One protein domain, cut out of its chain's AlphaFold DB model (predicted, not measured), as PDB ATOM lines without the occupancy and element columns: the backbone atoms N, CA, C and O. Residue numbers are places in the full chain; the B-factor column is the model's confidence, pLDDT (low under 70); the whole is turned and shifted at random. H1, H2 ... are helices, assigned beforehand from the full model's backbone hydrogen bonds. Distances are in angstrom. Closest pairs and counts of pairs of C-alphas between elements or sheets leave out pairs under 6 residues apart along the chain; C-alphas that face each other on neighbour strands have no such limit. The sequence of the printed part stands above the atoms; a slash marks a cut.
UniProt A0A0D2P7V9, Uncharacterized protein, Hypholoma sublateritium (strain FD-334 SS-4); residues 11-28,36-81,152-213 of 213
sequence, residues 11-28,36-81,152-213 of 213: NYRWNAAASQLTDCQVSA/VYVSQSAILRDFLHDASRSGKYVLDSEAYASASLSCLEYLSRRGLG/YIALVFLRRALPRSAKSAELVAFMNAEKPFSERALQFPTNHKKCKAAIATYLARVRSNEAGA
ATOM      1  N   ASN A  11     240.653 161.880 333.427       47.03
ATOM      2  CA  ASN A  11     239.262 162.311 333.266       47.03
ATOM      3  C   ASN A  11     238.234 161.321 333.842       47.03
ATOM      4  O   ASN A  11     237.205 161.752 334.353       47.03
ATOM      5  N   TYR A  12     238.482 160.008 333.777       51.38
ATOM      6  CA  TYR A  12     237.550 158.993 334.284       51.38
ATOM      7  C   TYR A  12     237.547 158.934 335.816       51.38
ATOM      8  O   TYR A  12     236.490 158.847 336.439       51.38
ATOM      9  N   ARG A  13     238.732 159.055 336.431       47.72
ATOM     10  CA  ARG A  13     238.890 159.077 337.895       47.72
ATOM     11  C   ARG A  13     238.236 160.311 338.518       47.72
ATOM     12  O   ARG A  13     237.545 160.186 339.524       47.72
ATOM     13  N   TRP A  14     238.390 161.475 337.880       52.97
ATOM     14  CA  TRP A  14     237.723 162.715 338.287       52.97
ATOM     15  C   TRP A  14     236.203 162.561 338.321       52.97
ATOM     16  O   TRP A  14     235.552 162.844 339.323       52.97
ATOM     17  N   ASN A  15     235.663 162.052 337.222       54.22
ATOM     18  CA  ASN A  15     234.244 161.855 337.006       54.22
ATOM     19  C   ASN A  15     233.612 160.928 338.060       54.22
ATOM     20  O   ASN A  15     232.581 161.277 338.627       54.22
ATOM     21  N   ALA A  16     234.256 159.796 338.371       54.16
ATOM     22  CA  ALA A  16     233.787 158.845 339.383       54.16
ATOM     23  C   ALA A  16     233.889 159.403 340.813       54.16
ATOM     24  O   ALA A  16     232.986 159.222 341.627       54.16
ATOM     25  N   ALA A  17     234.967 160.127 341.123       55.03
ATOM     26  CA  ALA A  17     235.147 160.752 342.428       55.03
ATOM     27  C   ALA A  17     234.148 161.897 342.657       55.03
ATOM     28  O   ALA A  17     233.608 162.040 343.756       55.03
ATOM     29  N   ALA A  18     233.863 162.681 341.615       57.41
ATOM     30  CA  ALA A  18     232.861 163.734 341.647       57.41
ATOM     31  C   ALA A  18     231.468 163.162 341.923       57.41
ATOM     32  O   ALA A  18     230.814 163.621 342.853       57.41
ATOM     33  N   SER A  19     231.029 162.131 341.199       58.25
ATOM     34  CA  SER A  19     229.689 161.567 341.386       58.25
ATOM     35  C   SER A  19     229.498 160.832 342.718       58.25
ATOM     36  O   SER A  19     228.407 160.926 343.276       58.25
ATOM     37  N   GLN A  20     230.528 160.182 343.281       60.12
ATOM     38  CA  GLN A  20     230.443 159.619 344.642       60.12
ATOM     39  C   GLN A  20     230.316 160.702 345.710       60.12
ATOM     40  O   GLN A  20     229.671 160.503 346.737       60.12
ATOM     41  N   LEU A  21     230.995 161.831 345.506       52.66
ATOM     42  CA  LEU A  21     231.118 162.835 346.543       52.66
ATOM     43  C   LEU A  21     230.079 163.929 346.451       52.66
ATOM     44  O   LEU A  21     229.824 164.505 347.485       52.66
ATOM     45  N   THR A  22     229.498 164.302 345.320       48.97
ATOM     46  CA  THR A  22     228.748 165.571 345.285       48.97
ATOM     47  C   THR A  22     227.248 165.462 345.546       48.97
ATOM     48  O   THR A  22     226.606 166.508 345.590       48.97
ATOM     49  N   ASP A  23     226.672 164.268 345.758       45.78
ATOM     50  CA  ASP A  23     225.206 164.041 345.765       45.78
ATOM     51  C   ASP A  23     224.505 164.783 344.616       45.78
ATOM     52  O   ASP A  23     223.328 165.139 344.702       45.78
ATOM     53  N   CYS A  24     225.240 165.085 343.538       44.22
ATOM     54  CA  CYS A  24     224.696 165.780 342.400       44.22
ATOM     55  C   CYS A  24     223.783 164.773 341.724       44.22
ATOM     56  O   CYS A  24     224.183 164.011 340.839       44.22
ATOM     57  N   GLN A  25     222.516 164.790 342.135       41.34
ATOM     58  CA  GLN A  25     221.433 164.400 341.274       41.34
ATOM     59  C   GLN A  25     221.428 165.369 340.091       41.34
ATOM     60  O   GLN A  25     220.589 166.256 340.005       41.34
ATOM     61  N   VAL A  26     222.389 165.220 339.173       42.38
ATOM     62  CA  VAL A  26     222.246 165.740 337.820       42.38
ATOM     63  C   VAL A  26     221.022 165.008 337.305       42.38
ATOM     64  O   VAL A  26     221.046 163.794 337.071       42.38
ATOM     65  N   SER A  27     219.892 165.701 337.344       35.34
ATOM     66  CA  SER A  27     218.622 165.153 336.935       35.34
ATOM     67  C   SER A  27     218.801 164.794 335.463       35.34
ATOM     68  O   SER A  27     219.104 165.632 334.617       35.34
ATOM     69  N   ALA A  28     218.634 163.516 335.137       38.88
ATOM     70  CA  ALA A  28     218.583 163.069 333.751       38.88
ATOM     71  C   ALA A  28     217.405 163.716 332.983       38.88
ATOM     72  O   ALA A  28     217.263 163.507 331.782       38.88
ATOM     73  N   VAL A  36     224.531 163.146 321.158       34.31
ATOM     74  CA  VAL A  36     225.919 163.282 321.618       34.31
ATOM     75  C   VAL A  36     226.115 164.178 322.841       34.31
ATOM     76  O   VAL A  36     226.723 165.227 322.736       34.31
ATOM     77  N   TYR A  37     225.587 163.756 323.994       38.16
ATOM     78  CA  TYR A  37     226.219 163.849 325.335       38.16
ATOM     79  C   TYR A  37     225.410 163.068 326.399       38.16
ATOM     80  O   TYR A  37     225.560 163.282 327.600       38.16
ATOM     81  N   VAL A  38     224.574 162.108 325.981       38.53
ATOM     82  CA  VAL A  38     224.207 161.000 326.871       38.53
ATOM     83  C   VAL A  38     225.494 160.220 327.133       38.53
ATOM     84  O   VAL A  38     226.283 160.024 326.209       38.53
ATOM     85  N   SER A  39     225.675 159.753 328.368       44.12
ATOM     86  CA  SER A  39     226.594 158.659 328.724       44.12
ATOM     87  C   SER A  39     227.944 158.994 329.376       44.12
ATOM     88  O   SER A  39     228.835 158.158 329.386       44.12
ATOM     89  N   GLN A  40     228.112 160.144 330.033       41.69
ATOM     90  CA  GLN A  40     229.119 160.189 331.112       41.69
ATOM     91  C   GLN A  40     228.461 160.206 332.478       41.69
ATOM     92  O   GLN A  40     228.679 159.277 333.235       41.69
ATOM     93  N   SER A  41     227.567 161.149 332.772       44.47
ATOM     94  CA  SER A  41     226.875 161.187 334.071       44.47
ATOM     95  C   SER A  41     225.993 159.960 334.331       44.47
ATOM     96  O   SER A  41     226.023 159.430 335.434       44.47
ATOM     97  N   ALA A  42     225.250 159.480 333.326       43.19
ATOM     98  CA  ALA A  42     224.425 158.274 333.439       43.19
ATOM     99  C   ALA A  42     225.283 157.005 333.564       43.19
ATOM    100  O   ALA A  42     225.072 156.230 334.484       43.19
ATOM    101  N   ILE A  43     226.323 156.858 332.730       44.59
ATOM    102  CA  ILE A  43     227.264 155.732 332.837       44.59
ATOM    103  C   ILE A  43     227.996 155.760 334.174       44.59
ATOM    104  O   ILE A  43     228.138 154.718 334.785       44.59
ATOM    105  N   LEU A  44     228.439 156.919 334.661       46.34
ATOM    106  CA  LEU A  44     229.093 157.053 335.965       46.34
ATOM    107  C   LEU A  44     228.138 156.769 337.112       46.34
ATOM    108  O   LEU A  44     228.551 156.182 338.101       46.34
ATOM    109  N   ARG A  45     226.877 157.185 336.998       45.41
ATOM    110  CA  ARG A  45     225.854 156.885 337.994       45.41
ATOM    111  C   ARG A  45     225.596 155.378 338.032       45.41
ATOM    112  O   ARG A  45     225.744 154.792 339.096       45.41
ATOM    113  N   ASP A  46     225.317 154.751 336.895       47.66
ATOM    114  CA  ASP A  46     225.087 153.303 336.808       47.66
ATOM    115  C   ASP A  46     226.335 152.515 337.239       47.66
ATOM    116  O   ASP A  46     226.240 151.533 337.966       47.66
ATOM    117  N   PHE A  47     227.526 152.998 336.880       45.78
ATOM    118  CA  PHE A  47     228.811 152.411 337.259       45.78
ATOM    119  C   PHE A  47     229.112 152.520 338.759       45.78
ATOM    120  O   PHE A  47     229.689 151.597 339.325       45.78
ATOM    121  N   LEU A  48     228.741 153.628 339.407       47.19
ATOM    122  CA  LEU A  48     228.912 153.809 340.850       47.19
ATOM    123  C   LEU A  48     227.833 153.118 341.686       47.19
ATOM    124  O   LEU A  48     228.097 152.787 342.840       47.19
ATOM    125  N   HIS A  49     226.635 152.932 341.131       45.91
ATOM    126  CA  HIS A  49     225.520 152.254 341.794       45.91
ATOM    127  C   HIS A  49     225.483 150.737 341.544       45.91
ATOM    128  O   HIS A  49     224.687 150.045 342.177       45.91
ATOM    129  N   ASP A  50     226.345 150.199 340.676       44.94
ATOM    130  CA  ASP A  50     226.533 148.756 340.511       44.94
ATOM    131  C   ASP A  50     227.201 148.157 341.768       44.94
ATOM    132  O   ASP A  50     228.418 148.233 341.965       44.94
ATOM    133  N   ALA A  51     226.382 147.543 342.627       42.56
ATOM    134  CA  ALA A  51     226.799 146.917 343.882       42.56
ATOM    135  C   ALA A  51     227.808 145.766 343.689       42.56
ATOM    136  O   ALA A  51     228.561 145.448 344.606       42.56
ATOM    137  N   SER A  52     227.885 145.170 342.491       50.28
ATOM    138  CA  SER A  52     228.910 144.164 342.171       50.28
ATOM    139  C   SER A  52     230.304 144.777 341.954       50.28
ATOM    140  O   SER A  52     231.317 144.073 341.961       50.28
ATOM    141  N   ARG A  53     230.375 146.107 341.776       49.81
ATOM    142  CA  ARG A  53     231.595 146.876 341.479       49.81
ATOM    143  C   ARG A  53     231.974 147.874 342.566       49.81
ATOM    144  O   ARG A  53     233.105 148.364 342.540       49.81
ATOM    145  N   SER A  54     231.101 148.123 343.544       45.28
ATOM    146  CA  SER A  54     231.288 149.097 344.632       45.28
ATOM    147  C   SER A  54     232.455 148.805 345.595       45.28
ATOM    148  O   SER A  54     232.666 149.561 346.537       45.28
ATOM    149  N   GLY A  55     233.265 147.769 345.344       43.69
ATOM    150  CA  GLY A  55     234.551 147.519 346.014       43.69
ATOM    151  C   GLY A  55     235.780 147.485 345.090       43.69
ATOM    152  O   GLY A  55     236.903 147.541 345.575       43.69
ATOM    153  N   LYS A  56     235.611 147.424 343.757       47.41
ATOM    154  CA  LYS A  56     236.734 147.334 342.794       47.41
ATOM    155  C   LYS A  56     237.362 148.685 342.446       47.41
ATOM    156  O   LYS A  56     238.490 148.727 341.968       47.41
ATOM    157  N   TYR A  57     236.632 149.770 342.687       53.47
ATOM    158  CA  TYR A  57     237.067 151.148 342.452       53.47
ATOM    159  C   TYR A  57     236.974 151.969 343.739       53.47
ATOM    160  O   TYR A  57     236.498 153.105 343.723       53.47
ATOM    161  N   VAL A  58     237.385 151.379 344.869       58.38
ATOM    162  CA  VAL A  58     237.638 152.160 346.083       58.38
ATOM    163  C   VAL A  58     238.681 153.202 345.705       58.38
ATOM    164  O   VAL A  58     239.801 152.864 345.329       58.38
ATOM    165  N   LEU A  59     238.272 154.468 345.708       67.06
ATOM    166  CA  LEU A  59     239.185 155.573 345.473       67.06
ATOM    167  C   LEU A  59     240.151 155.601 346.652       67.06
ATOM    168  O   LEU A  59     239.753 155.889 347.783       67.06
ATOM    169  N   ASP A  60     241.401 155.249 346.383       82.25
ATOM    170  CA  ASP A  60     242.484 155.392 347.338       82.25
ATOM    171  C   ASP A  60     242.732 156.880 347.631       82.25
ATOM    172  O   ASP A  60     242.328 157.800 346.903       82.25
ATOM    173  N   SER A  61     243.393 157.138 348.756       85.81
ATOM    174  CA  SER A  61     243.753 158.497 349.152       85.81
ATOM    175  C   SER A  61     244.622 159.185 348.086       85.81
ATOM    176  O   SER A  61     244.533 160.401 347.902       85.81
ATOM    177  N   GLU A  62     245.412 158.427 347.324       86.94
ATOM    178  CA  GLU A  62     246.216 158.931 346.206       86.94
ATOM    179  C   GLU A  62     245.360 159.396 345.017       86.94
ATOM    180  O   GLU A  62     245.565 160.503 344.510       86.94
ATOM    181  N   ALA A  63     244.339 158.636 344.610       80.56
ATOM    182  CA  ALA A  63     243.399 159.049 343.571       80.56
ATOM    183  C   ALA A  63     242.630 160.301 343.987       80.56
ATOM    184  O   ALA A  63     242.424 161.185 343.153       80.56
ATOM    185  N   TYR A  64     242.256 160.436 345.265       84.62
ATOM    186  CA  TYR A  64     241.671 161.682 345.764       84.62
ATOM    187  C   TYR A  64     242.649 162.860 345.686       84.62
ATOM    188  O   TYR A  64     242.215 163.985 345.427       84.62
ATOM    189  N   ALA A  65     243.949 162.649 345.909       87.94
ATOM    190  CA  ALA A  65     244.956 163.701 345.764       87.94
ATOM    191  C   ALA A  65     245.117 164.122 344.293       87.94
ATOM    192  O   ALA A  65     245.020 165.309 343.982       87.94
ATOM    193  N   SER A  66     245.249 163.154 343.384       84.19
ATOM    194  CA  SER A  66     245.348 163.394 341.938       84.19
ATOM    195  C   SER A  66     244.098 164.090 341.381       84.19
ATOM    196  O   SER A  66     244.198 165.110 340.698       84.19
ATOM    197  N   ALA A  67     242.900 163.624 341.747       83.12
ATOM    198  CA  ALA A  67     241.645 164.244 341.322       83.12
ATOM    199  C   ALA A  67     241.484 165.672 341.874       83.12
ATOM    200  O   ALA A  67     240.967 166.553 341.180       83.12
ATOM    201  N   SER A  68     241.946 165.920 343.104       89.50
ATOM    202  CA  SER A  68     241.957 167.264 343.694       89.50
ATOM    203  C   SER A  68     242.917 168.195 342.955       89.50
ATOM    204  O   SER A  68     242.548 169.337 342.677       89.50
ATOM    205  N   LEU A  69     244.099 167.708 342.565       90.12
ATOM    206  CA  LEU A  69     245.048 168.473 341.755       90.12
ATOM    207  C   LEU A  69     244.425 168.870 340.412       90.12
ATOM    208  O   LEU A  69     244.381 170.056 340.095       90.12
ATOM    209  N   SER A  70     243.840 167.920 339.676       85.81
ATOM    210  CA  SER A  70     243.167 168.216 338.403       85.81
ATOM    211  C   SER A  70     242.015 169.220 338.560       85.81
ATOM    212  O   SER A  70     241.822 170.086 337.704       85.81
ATOM    213  N   CYS A  71     241.260 169.153 339.664       87.62
ATOM    214  CA  CYS A  71     240.221 170.142 339.970       87.62
ATOM    215  C   CYS A  71     240.799 171.537 340.195       87.62
ATOM    216  O   CYS A  71     240.267 172.511 339.668       87.62
ATOM    217  N   LEU A  72     241.875 171.648 340.975       89.56
ATOM    218  CA  LEU A  72     242.525 172.926 341.250       89.56
ATOM    219  C   LEU A  72     243.148 173.525 339.990       89.56
ATOM    220  O   LEU A  72     242.972 174.714 339.724       89.56
ATOM    221  N   GLU A  73     243.790 172.698 339.166       88.88
ATOM    222  CA  GLU A  73     244.277 173.100 337.851       88.88
ATOM    223  C   GLU A  73     243.147 173.667 337.006       88.88
ATOM    224  O   GLU A  73     243.260 174.794 336.524       88.88
ATOM    225  N   TYR A  74     242.035 172.937 336.878       86.06
ATOM    226  CA  TYR A  74     240.863 173.396 336.141       86.06
ATOM    227  C   TYR A  74     240.336 174.730 336.682       86.06
ATOM    228  O   TYR A  74     240.143 175.669 335.911       86.06
ATOM    229  N   LEU A  75     240.170 174.846 338.001       87.62
ATOM    230  CA  LEU A  75     239.672 176.055 338.649       87.62
ATOM    231  C   LEU A  75     240.612 177.257 338.498       87.62
ATOM    232  O   LEU A  75     240.125 178.387 338.511       87.62
ATOM    233  N   SER A  76     241.914 177.030 338.313       88.31
ATOM    234  CA  SER A  76     242.932 178.067 338.078       88.31
ATOM    235  C   SER A  76     243.111 178.463 336.602       88.31
ATOM    236  O   SER A  76     243.862 179.392 336.291       88.31
ATOM    237  N   ARG A  77     242.445 177.783 335.653       84.56
ATOM    238  CA  ARG A  77     242.602 178.078 334.218       84.56
ATOM    239  C   ARG A  77     242.050 179.464 333.882       84.56
ATOM    240  O   ARG A  77     240.840 179.677 333.840       84.56
ATOM    241  N   ARG A  78     242.953 180.377 333.502       65.38
ATOM    242  CA  ARG A  78     242.629 181.727 332.996       65.38
ATOM    243  C   ARG A  78     241.747 181.712 331.735       65.38
ATOM    244  O   ARG A  78     241.010 182.655 331.489       65.38
ATOM    245  N   GLY A  79     241.797 180.631 330.949       60.66
ATOM    246  CA  GLY A  79     241.067 180.474 329.684       60.66
ATOM    247  C   GLY A  79     239.594 180.063 329.803       60.66
ATOM    248  O   GLY A  79     238.940 179.865 328.776       60.66
ATOM    249  N   LEU A  80     239.043 179.927 331.014       62.41
ATOM    250  CA  LEU A  80     237.601 179.764 331.218       62.41
ATOM    251  C   LEU A  80     236.927 181.116 330.934       62.41
ATOM    252  O   LEU A  80     236.582 181.830 331.866       62.41
ATOM    253  N   GLY A  81     236.839 181.485 329.647       56.53
ATOM    254  CA  GLY A  81     236.683 182.860 329.147       56.53
ATOM    255  C   GLY A  81     235.611 183.718 329.825       56.53
ATOM    256  O   GLY A  81     234.734 183.210 330.515       56.53
ATOM    257  N   TYR A 152     231.135 174.604 339.573       83.62
ATOM    258  CA  TYR A 152     230.319 174.299 340.739       83.62
ATOM    259  C   TYR A 152     230.663 172.912 341.295       83.62
ATOM    260  O   TYR A 152     230.988 172.785 342.477       83.62
ATOM    261  N   ILE A 153     230.683 171.894 340.430       82.25
ATOM    262  CA  ILE A 153     231.034 170.518 340.788       82.25
ATOM    263  C   ILE A 153     232.446 170.463 341.370       82.25
ATOM    264  O   ILE A 153     232.623 169.886 342.438       82.25
ATOM    265  N   ALA A 154     233.436 171.098 340.735       85.00
ATOM    266  CA  ALA A 154     234.815 171.104 341.220       85.00
ATOM    267  C   ALA A 154     234.942 171.744 342.614       85.00
ATOM    268  O   ALA A 154     235.621 171.197 343.484       85.00
ATOM    269  N   LEU A 155     234.250 172.862 342.866       87.25
ATOM    270  CA  LEU A 155     234.245 173.520 344.177       87.25
ATOM    271  C   LEU A 155     233.595 172.649 345.265       87.25
ATOM    272  O   LEU A 155     234.088 172.595 346.394       87.25
ATOM    273  N   VAL A 156     232.491 171.965 344.947       84.00
ATOM    274  CA  VAL A 156     231.808 171.065 345.892       84.00
ATOM    275  C   VAL A 156     232.633 169.802 346.140       84.00
ATOM    276  O   VAL A 156     232.751 169.371 347.289       84.00
ATOM    277  N   PHE A 157     233.222 169.242 345.084       86.00
ATOM    278  CA  PHE A 157     234.073 168.060 345.128       86.00
ATOM    279  C   PHE A 157     235.291 168.284 346.021       86.00
ATOM    280  O   PHE A 157     235.493 167.515 346.958       86.00
ATOM    281  N   LEU A 158     236.051 169.363 345.802       88.94
ATOM    282  CA  LEU A 158     237.279 169.643 346.557       88.94
ATOM    283  C   LEU A 158     237.044 169.681 348.066       88.94
ATOM    284  O   LEU A 158     237.828 169.125 348.831       88.94
ATOM    285  N   ARG A 159     235.920 170.258 348.502       90.00
ATOM    286  CA  ARG A 159     235.542 170.297 349.921       90.00
ATOM    287  C   ARG A 159     235.464 168.905 350.553       90.00
ATOM    288  O   ARG A 159     235.783 168.758 351.727       90.00
ATOM    289  N   ARG A 160     234.992 167.908 349.803       85.25
ATOM    290  CA  ARG A 160     234.805 166.535 350.290       85.25
ATOM    291  C   ARG A 160     236.019 165.641 349.993       85.25
ATOM    292  O   ARG A 160     236.273 164.713 350.753       85.25
ATOM    293  N   ALA A 161     236.766 165.928 348.927       87.25
ATOM    294  CA  ALA A 161     237.920 165.145 348.499       87.25
ATOM    295  C   ALA A 161     239.175 165.430 349.336       87.25
ATOM    296  O   ALA A 161     239.826 164.489 349.774       87.25
ATOM    297  N   LEU A 162     239.473 166.701 349.634       92.25
ATOM    298  CA  LEU A 162     240.708 167.097 350.327       92.25
ATOM    299  C   LEU A 162     240.927 166.416 351.694       92.25
ATOM    300  O   LEU A 162     242.048 165.980 351.955       92.25
ATOM    301  N   PRO A 163     239.906 166.231 352.555       89.81
ATOM    302  CA  PRO A 163     240.071 165.472 353.798       89.81
ATOM    303  C   PRO A 163     240.458 164.001 353.581       89.81
ATOM    304  O   PRO A 163     241.036 163.389 354.473       89.81
ATOM    305  N   ARG A 164     240.158 163.430 352.410       89.12
ATOM    306  CA  ARG A 164     240.454 162.033 352.047       89.12
ATOM    307  C   ARG A 164     241.718 161.890 351.198       89.12
ATOM    308  O   ARG A 164     242.240 160.791 351.066       89.12
ATOM    309  N   SER A 165     242.213 162.987 350.629       90.00
ATOM    310  CA  SER A 165     243.430 163.008 349.822       90.00
ATOM    311  C   SER A 165     244.659 162.639 350.650       90.00
ATOM    312  O   SER A 165     244.834 163.139 351.762       90.00
ATOM    313  N   ALA A 166     245.534 161.816 350.080       92.38
ATOM    314  CA  ALA A 166     246.871 161.552 350.591       92.38
ATOM    315  C   ALA A 166     247.743 162.808 350.499       92.38
ATOM    316  O   ALA A 166     247.437 163.747 349.758       92.38
ATOM    317  N   LYS A 167     248.863 162.805 351.226       93.31
ATOM    318  CA  LYS A 167     249.912 163.810 351.062       93.31
ATOM    319  C   LYS A 167     250.565 163.613 349.691       93.31
ATOM    320  O   LYS A 167     251.251 162.626 349.470       93.31
ATOM    321  N   SER A 168     250.364 164.569 348.787       93.19
ATOM    322  CA  SER A 168     251.051 164.627 347.493       93.19
ATOM    323  C   SER A 168     251.886 165.901 347.403       93.19
ATOM    324  O   SER A 168     251.370 166.996 347.643       93.19
ATOM    325  N   ALA A 169     253.166 165.759 347.046       92.81
ATOM    326  CA  ALA A 169     254.083 166.884 346.872       92.81
ATOM    327  C   ALA A 169     253.593 167.848 345.779       92.81
ATOM    328  O   ALA A 169     253.615 169.059 345.980       92.81
ATOM    329  N   GLU A 170     253.066 167.319 344.672       92.88
ATOM    330  CA  GLU A 170     252.507 168.118 343.575       92.88
ATOM    331  C   GLU A 170     251.301 168.940 344.034       92.88
ATOM    332  O   GLU A 170     251.202 170.132 343.745       92.88
ATOM    333  N   LEU A 171     250.400 168.319 344.803       91.06
ATOM    334  CA  LEU A 171     249.209 168.982 345.326       91.06
ATOM    335  C   LEU A 171     249.574 170.106 346.302       91.06
ATOM    336  O   LEU A 171     249.012 171.199 346.229       91.06
ATOM    337  N   VAL A 172     250.535 169.852 347.192       93.81
ATOM    338  CA  VAL A 172     251.033 170.843 348.156       93.81
ATOM    339  C   VAL A 172     251.745 171.989 347.437       93.81
ATOM    340  O   VAL A 172     251.439 173.152 347.697       93.81
ATOM    341  N   ALA A 173     252.635 171.682 346.489       94.06
ATOM    342  CA  ALA A 173     253.324 172.681 345.677       94.06
ATOM    343  C   ALA A 173     252.327 173.557 344.905       94.06
ATOM    344  O   ALA A 173     252.461 174.779 344.886       94.06
ATOM    345  N   PHE A 174     251.282 172.954 344.329       93.06
ATOM    346  CA  PHE A 174     250.246 173.691 343.614       93.06
ATOM    347  C   PHE A 174     249.471 174.649 344.528       93.06
ATOM    348  O   PHE A 174     249.231 175.794 344.147       93.06
ATOM    349  N   MET A 175     249.077 174.199 345.723       92.38
ATOM    350  CA  MET A 175     248.350 175.035 346.687       92.38
ATOM    351  C   MET A 175     249.212 176.172 347.246       92.38
ATOM    352  O   MET A 175     248.692 177.262 347.469       92.38
ATOM    353  N   ASN A 176     250.514 175.938 347.434       90.94
ATOM    354  CA  ASN A 176     251.462 176.957 347.891       90.94
ATOM    355  C   ASN A 176     251.827 177.974 346.797       90.94
ATOM    356  O   ASN A 176     252.215 179.088 347.119       90.94
ATOM    357  N   ALA A 177     251.679 177.633 345.514       88.12
ATOM    358  CA  ALA A 177     251.986 178.528 344.395       88.12
ATOM    359  C   ALA A 177     251.003 179.712 344.227       88.12
ATOM    360  O   ALA A 177     251.083 180.420 343.227       88.12
ATOM    361  N   GLU A 178     250.041 179.888 345.145       77.31
ATOM    362  CA  GLU A 178     249.046 180.977 345.181       77.31
ATOM    363  C   GLU A 178     248.372 181.289 343.832       77.31
ATOM    364  O   GLU A 178     248.055 182.434 343.501       77.31
ATOM    365  N   LYS A 179     248.104 180.257 343.022       84.12
ATOM    366  CA  LYS A 179     247.423 180.457 341.739       84.12
ATOM    367  C   LYS A 179     246.008 180.997 341.983       84.12
ATOM    368  O   LYS A 179     245.235 180.367 342.713       84.12
ATOM    369  N   PRO A 180     245.625 182.127 341.362       82.81
ATOM    370  CA  PRO A 180     244.297 182.676 341.556       82.81
ATOM    371  C   PRO A 180     243.247 181.731 340.967       82.81
ATOM    372  O   PRO A 180     243.419 181.172 339.880       82.81
ATOM    373  N   PHE A 181     242.130 181.587 341.678       88.12
ATOM    374  CA  PHE A 181     240.932 180.983 341.111       88.12
ATOM    375  C   PHE A 181     240.458 181.808 339.909       88.12
ATOM    376  O   PHE A 181     240.571 183.034 339.893       88.12
ATOM    377  N   SER A 182     239.903 181.132 338.908       85.94
ATOM    378  CA  SER A 182     239.286 181.780 337.753       85.94
ATOM    379  C   SER A 182     238.156 182.722 338.179       85.94
ATOM    380  O   SER A 182     237.440 182.466 339.149       85.94
ATOM    381  N   GLU A 183     237.932 183.786 337.404       84.75
ATOM    382  CA  GLU A 183     236.855 184.759 337.652       84.75
ATOM    383  C   GLU A 183     235.478 184.096 337.768       84.75
ATOM    384  O   GLU A 183     234.620 184.521 338.537       84.75
ATOM    385  N   ARG A 184     235.261 183.002 337.034       81.69
ATOM    386  CA  ARG A 184     234.007 182.252 337.085       81.69
ATOM    387  C   ARG A 184     233.799 181.521 338.410       81.69
ATOM    388  O   ARG A 184     232.658 181.392 338.840       81.69
ATOM    389  N   ALA A 185     234.860 181.092 339.093       85.62
ATOM    390  CA  ALA A 185     234.733 180.533 340.439       85.62
ATOM    391  C   ALA A 185     234.236 181.583 341.448       85.62
ATOM    392  O   ALA A 185     233.526 181.234 342.392       85.62
ATOM    393  N   LEU A 186     234.526 182.870 341.213       85.94
ATOM    394  CA  LEU A 186     234.034 183.974 342.046       85.94
ATOM    395  C   LEU A 186     232.512 184.169 341.943       85.94
ATOM    396  O   LEU A 186     231.923 184.744 342.855       85.94
ATOM    397  N   GLN A 187     231.858 183.637 340.900       87.00
ATOM    398  CA  GLN A 187     230.391 183.629 340.789       87.00
ATOM    399  C   GLN A 187     229.724 182.731 341.842       87.00
ATOM    400  O   GLN A 187     228.533 182.870 342.104       87.00
ATOM    401  N   PHE A 188     230.492 181.847 342.488       88.31
ATOM    402  CA  PHE A 188     230.030 180.975 343.566       88.31
ATOM    403  C   PHE A 188     230.725 181.332 344.890       88.31
ATOM    404  O   PHE A 188     231.474 180.512 345.433       88.31
ATOM    405  N   PRO A 189     230.492 182.532 345.460       91.25
ATOM    406  CA  PRO A 189     231.278 183.050 346.582       91.25
ATOM    407  C   PRO A 189     231.229 182.136 347.813       91.25
ATOM    408  O   PRO A 189     232.249 181.921 348.468       91.25
ATOM    409  N   THR A 190     230.070 181.541 348.103       92.94
ATOM    410  CA  THR A 190     229.889 180.617 349.231       92.94
ATOM    411  C   THR A 190     230.719 179.344 349.068       92.94
ATOM    412  O   THR A 190     231.413 178.934 349.999       92.94
ATOM    413  N   ASN A 191     230.688 178.726 347.885       88.00
ATOM    414  CA  ASN A 191     231.441 177.498 347.617       88.00
ATOM    415  C   ASN A 191     232.939 177.776 347.498       88.00
ATOM    416  O   ASN A 191     233.743 177.003 348.007       88.00
ATOM    417  N   HIS A 192     233.314 178.914 346.917       93.06
ATOM    418  CA  HIS A 192     234.694 179.376 346.859       93.06
ATOM    419  C   HIS A 192     235.295 179.584 348.261       93.06
ATOM    420  O   HIS A 192     236.375 179.063 348.541       93.06
ATOM    421  N   LYS A 193     234.582 180.254 349.182       93.94
ATOM    422  CA  LYS A 193     235.014 180.398 350.589       93.94
ATOM    423  C   LYS A 193     235.216 179.038 351.265       93.94
ATOM    424  O   LYS A 193     236.252 178.810 351.884       93.94
ATOM    425  N   LYS A 194     234.260 178.116 351.103       93.50
ATOM    426  CA  LYS A 194     234.352 176.752 351.656       93.50
ATOM    427  C   LYS A 194     235.521 175.960 351.064       93.50
ATOM    428  O   LYS A 194     236.195 175.244 351.794       93.50
ATOM    429  N   CYS A 195     235.776 176.102 349.765       93.44
ATOM    430  CA  CYS A 195     236.907 175.468 349.092       93.44
ATOM    431  C   CYS A 195     238.244 175.992 349.636       93.44
ATOM    432  O   CYS A 195     239.116 175.195 349.965       93.44
ATOM    433  N   LYS A 196     238.393 177.314 349.799       94.06
ATOM    434  CA  LYS A 196     239.593 177.908 350.412       94.06
ATOM    435  C   LYS A 196     239.820 177.418 351.841       94.06
ATOM    436  O   LYS A 196     240.948 177.083 352.188       94.06
ATOM    437  N   ALA A 197     238.758 177.324 352.642       94.62
ATOM    438  CA  ALA A 197     238.849 176.760 353.986       94.62
ATOM    439  C   ALA A 197     239.336 175.300 353.953       94.62
ATOM    440  O   ALA A 197     240.263 174.957 354.676       94.62
ATOM    441  N   ALA A 198     238.790 174.468 353.058       94.31
ATOM    442  CA  ALA A 198     239.215 173.074 352.908       94.31
ATOM    443  C   ALA A 198     240.691 172.937 352.483       94.31
ATOM    444  O   ALA A 198     241.390 172.059 352.983       94.31
ATOM    445  N   ILE A 199     241.178 173.824 351.606       94.62
ATOM    446  CA  ILE A 199     242.599 173.900 351.225       94.62
ATOM    447  C   ILE A 199     243.467 174.234 352.442       94.62
ATOM    448  O   ILE A 199     244.447 173.540 352.703       94.62
ATOM    449  N   ALA A 200     243.087 175.253 353.218       94.88
ATOM    450  CA  ALA A 200     243.819 175.642 354.422       94.88
ATOM    451  C   ALA A 200     243.872 174.500 355.452       94.88
ATOM    452  O   ALA A 200     244.938 174.206 355.989       94.88
ATOM    453  N   THR A 201     242.752 173.804 355.674       95.69
ATOM    454  CA  THR A 201     242.690 172.632 356.558       95.69
ATOM    455  C   THR A 201     243.592 171.496 356.072       95.69
ATOM    456  O   THR A 201     244.298 170.891 356.877       95.69
ATOM    457  N   TYR A 202     243.611 171.215 354.765       95.00
ATOM    458  CA  TYR A 202     244.494 170.197 354.189       95.00
ATOM    459  C   TYR A 202     245.973 170.542 354.405       95.00
ATOM    460  O   TYR A 202     246.733 169.689 354.863       95.00
ATOM    461  N   LEU A 203     246.379 171.789 354.137       94.81
ATOM    462  CA  LEU A 203     247.759 172.237 354.345       94.81
ATOM    463  C   LEU A 203     248.168 172.177 355.820       94.81
ATOM    464  O   LEU A 203     249.272 171.728 356.120       94.81
ATOM    465  N   ALA A 204     247.282 172.572 356.739       94.50
ATOM    466  CA  ALA A 204     247.527 172.457 358.176       94.50
ATOM    467  C   ALA A 204     247.773 170.997 358.585       94.50
ATOM    468  O   ALA A 204     248.779 170.701 359.225       94.50
ATOM    469  N   ARG A 205     246.919 170.073 358.127       94.19
ATOM    470  CA  ARG A 205     247.071 168.634 358.382       94.19
ATOM    471  C   ARG A 205     248.394 168.084 357.844       94.19
ATOM    472  O   ARG A 205     249.054 167.311 358.527       94.19
ATOM    473  N   VAL A 206     248.785 168.464 356.625       92.94
ATOM    474  CA  VAL A 206     250.047 167.997 356.027       92.94
ATOM    475  C   VAL A 206     251.258 168.484 356.827       92.94
ATOM    476  O   VAL A 206     252.163 167.690 357.055       92.94
ATOM    477  N   ARG A 207     251.248 169.738 357.303       91.56
ATOM    478  CA  ARG A 207     252.321 170.299 358.144       91.56
ATOM    479  C   ARG A 207     252.413 169.614 359.509       91.56
ATOM    480  O   ARG A 207     253.508 169.311 359.962       91.56
ATOM    481  N   SER A 208     251.280 169.325 360.153       88.62
ATOM    482  CA  SER A 208     251.270 168.595 361.431       88.62
ATOM    483  C   SER A 208     251.864 167.190 361.304       88.62
ATOM    484  O   SER A 208     252.578 166.751 362.197       88.62
ATOM    485  N   ASN A 209     251.629 166.514 360.175       83.50
ATOM    486  CA  ASN A 209     252.211 165.198 359.908       83.50
ATOM    487  C   ASN A 209     253.724 165.245 359.623       83.50
ATOM    488  O   ASN A 209     254.376 164.216 359.728       83.50
ATOM    489  N   GLU A 210     254.280 166.399 359.239       79.12
ATOM    490  CA  GLU A 210     255.729 166.583 359.051       79.12
ATOM    491  C   GLU A 210     256.467 166.849 360.364       79.12
ATOM    492  O   GLU A 210     257.646 166.548 360.455       79.12
ATOM    493  N   ALA A 211     255.788 167.399 361.372       72.06
ATOM    494  CA  ALA A 211     256.391 167.696 362.673       72.06
ATOM    495  C   ALA A 211     256.399 166.495 363.640       72.06
ATOM    496  O   ALA A 211     257.066 166.549 364.668       72.06
ATOM    497  N   GLY A 212     255.616 165.451 363.347       65.06
ATOM    498  CA  GLY A 212     255.497 164.243 364.173       65.06
ATOM    499  C   GLY A 212     256.183 162.999 363.600       65.06
ATOM    500  O   GLY A 212     256.022 161.926 364.179       65.06
ATOM    501  N   ALA A 213     256.880 163.131 362.470       54.12
ATOM    502  CA  ALA A 213     257.683 162.087 361.831       54.12
ATOM    503  C   ALA A 213     259.167 162.447 361.943       54.12
ATOM    504  O   ALA A 213     259.973 161.510 362.125       54.12
TER     505      ALA A 213
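AT A GLANCE: This is residues 11 to 28, 36 to 81 and 152 to 213 of the 213 residues of an uncharacterized protein of Hypholoma sublateritium (strain FD-334 SS-4) (UniProt A0A0D2P7V9). H3 and H4 run side by side in opposite directions as the core; H1 crosses both on one side, with H2 packed beyond it, while H5 packs on H3's far side and long H6 on H4. The printed part has 126 residues with six named helices, H1 to H6 in chain order, and no named strand: all helix. It is compact, radius of gyration of the C-alphas 15.4 A, spanning 43 by 39 by 22 A.

HOW THE PARTS SIT: H1, residues 11 to 21, touches H2, residues 41 to 49; their closest C-alphas, Ala 16 and Leu 44, are 6.1 A apart. H3, residues 61 to 76, touches H4, residues 152 to 161, opposite ways at a shallow tilt of 31 degrees; closest C-alphas, Cys 71 and Ala 154, 5.6 A. H1 stands about perpendicular to H3, 78 degrees, and touches its residues 63 to 70 alone; closest C-alphas, Trp 14 and Ala 67, 5.2 A. Every O i to N i+4 pair is within hydrogen-bond range in H1, H2, H3, H5, residues 169 to 176, and H6, residues 189 to 211; in H4, 4 of 6.

IN THESE COORDINATES: C-alpha 11 begins H1 at (239.262, 162.311, 333.266). H3 is 22.5 A long; H6, 33.5 A, ends at (256.391, 167.696, 362.673).

THE WHOLE: Cuts leave C-alphas 28 and 36 14.2 A apart, 81 and 152 15.8 A. Links H2 to H3 and H5 to H6 are long. pLDDT is under 70 at residues 11 to 28, 36 to 59, 78 to 81 and 212 to 213.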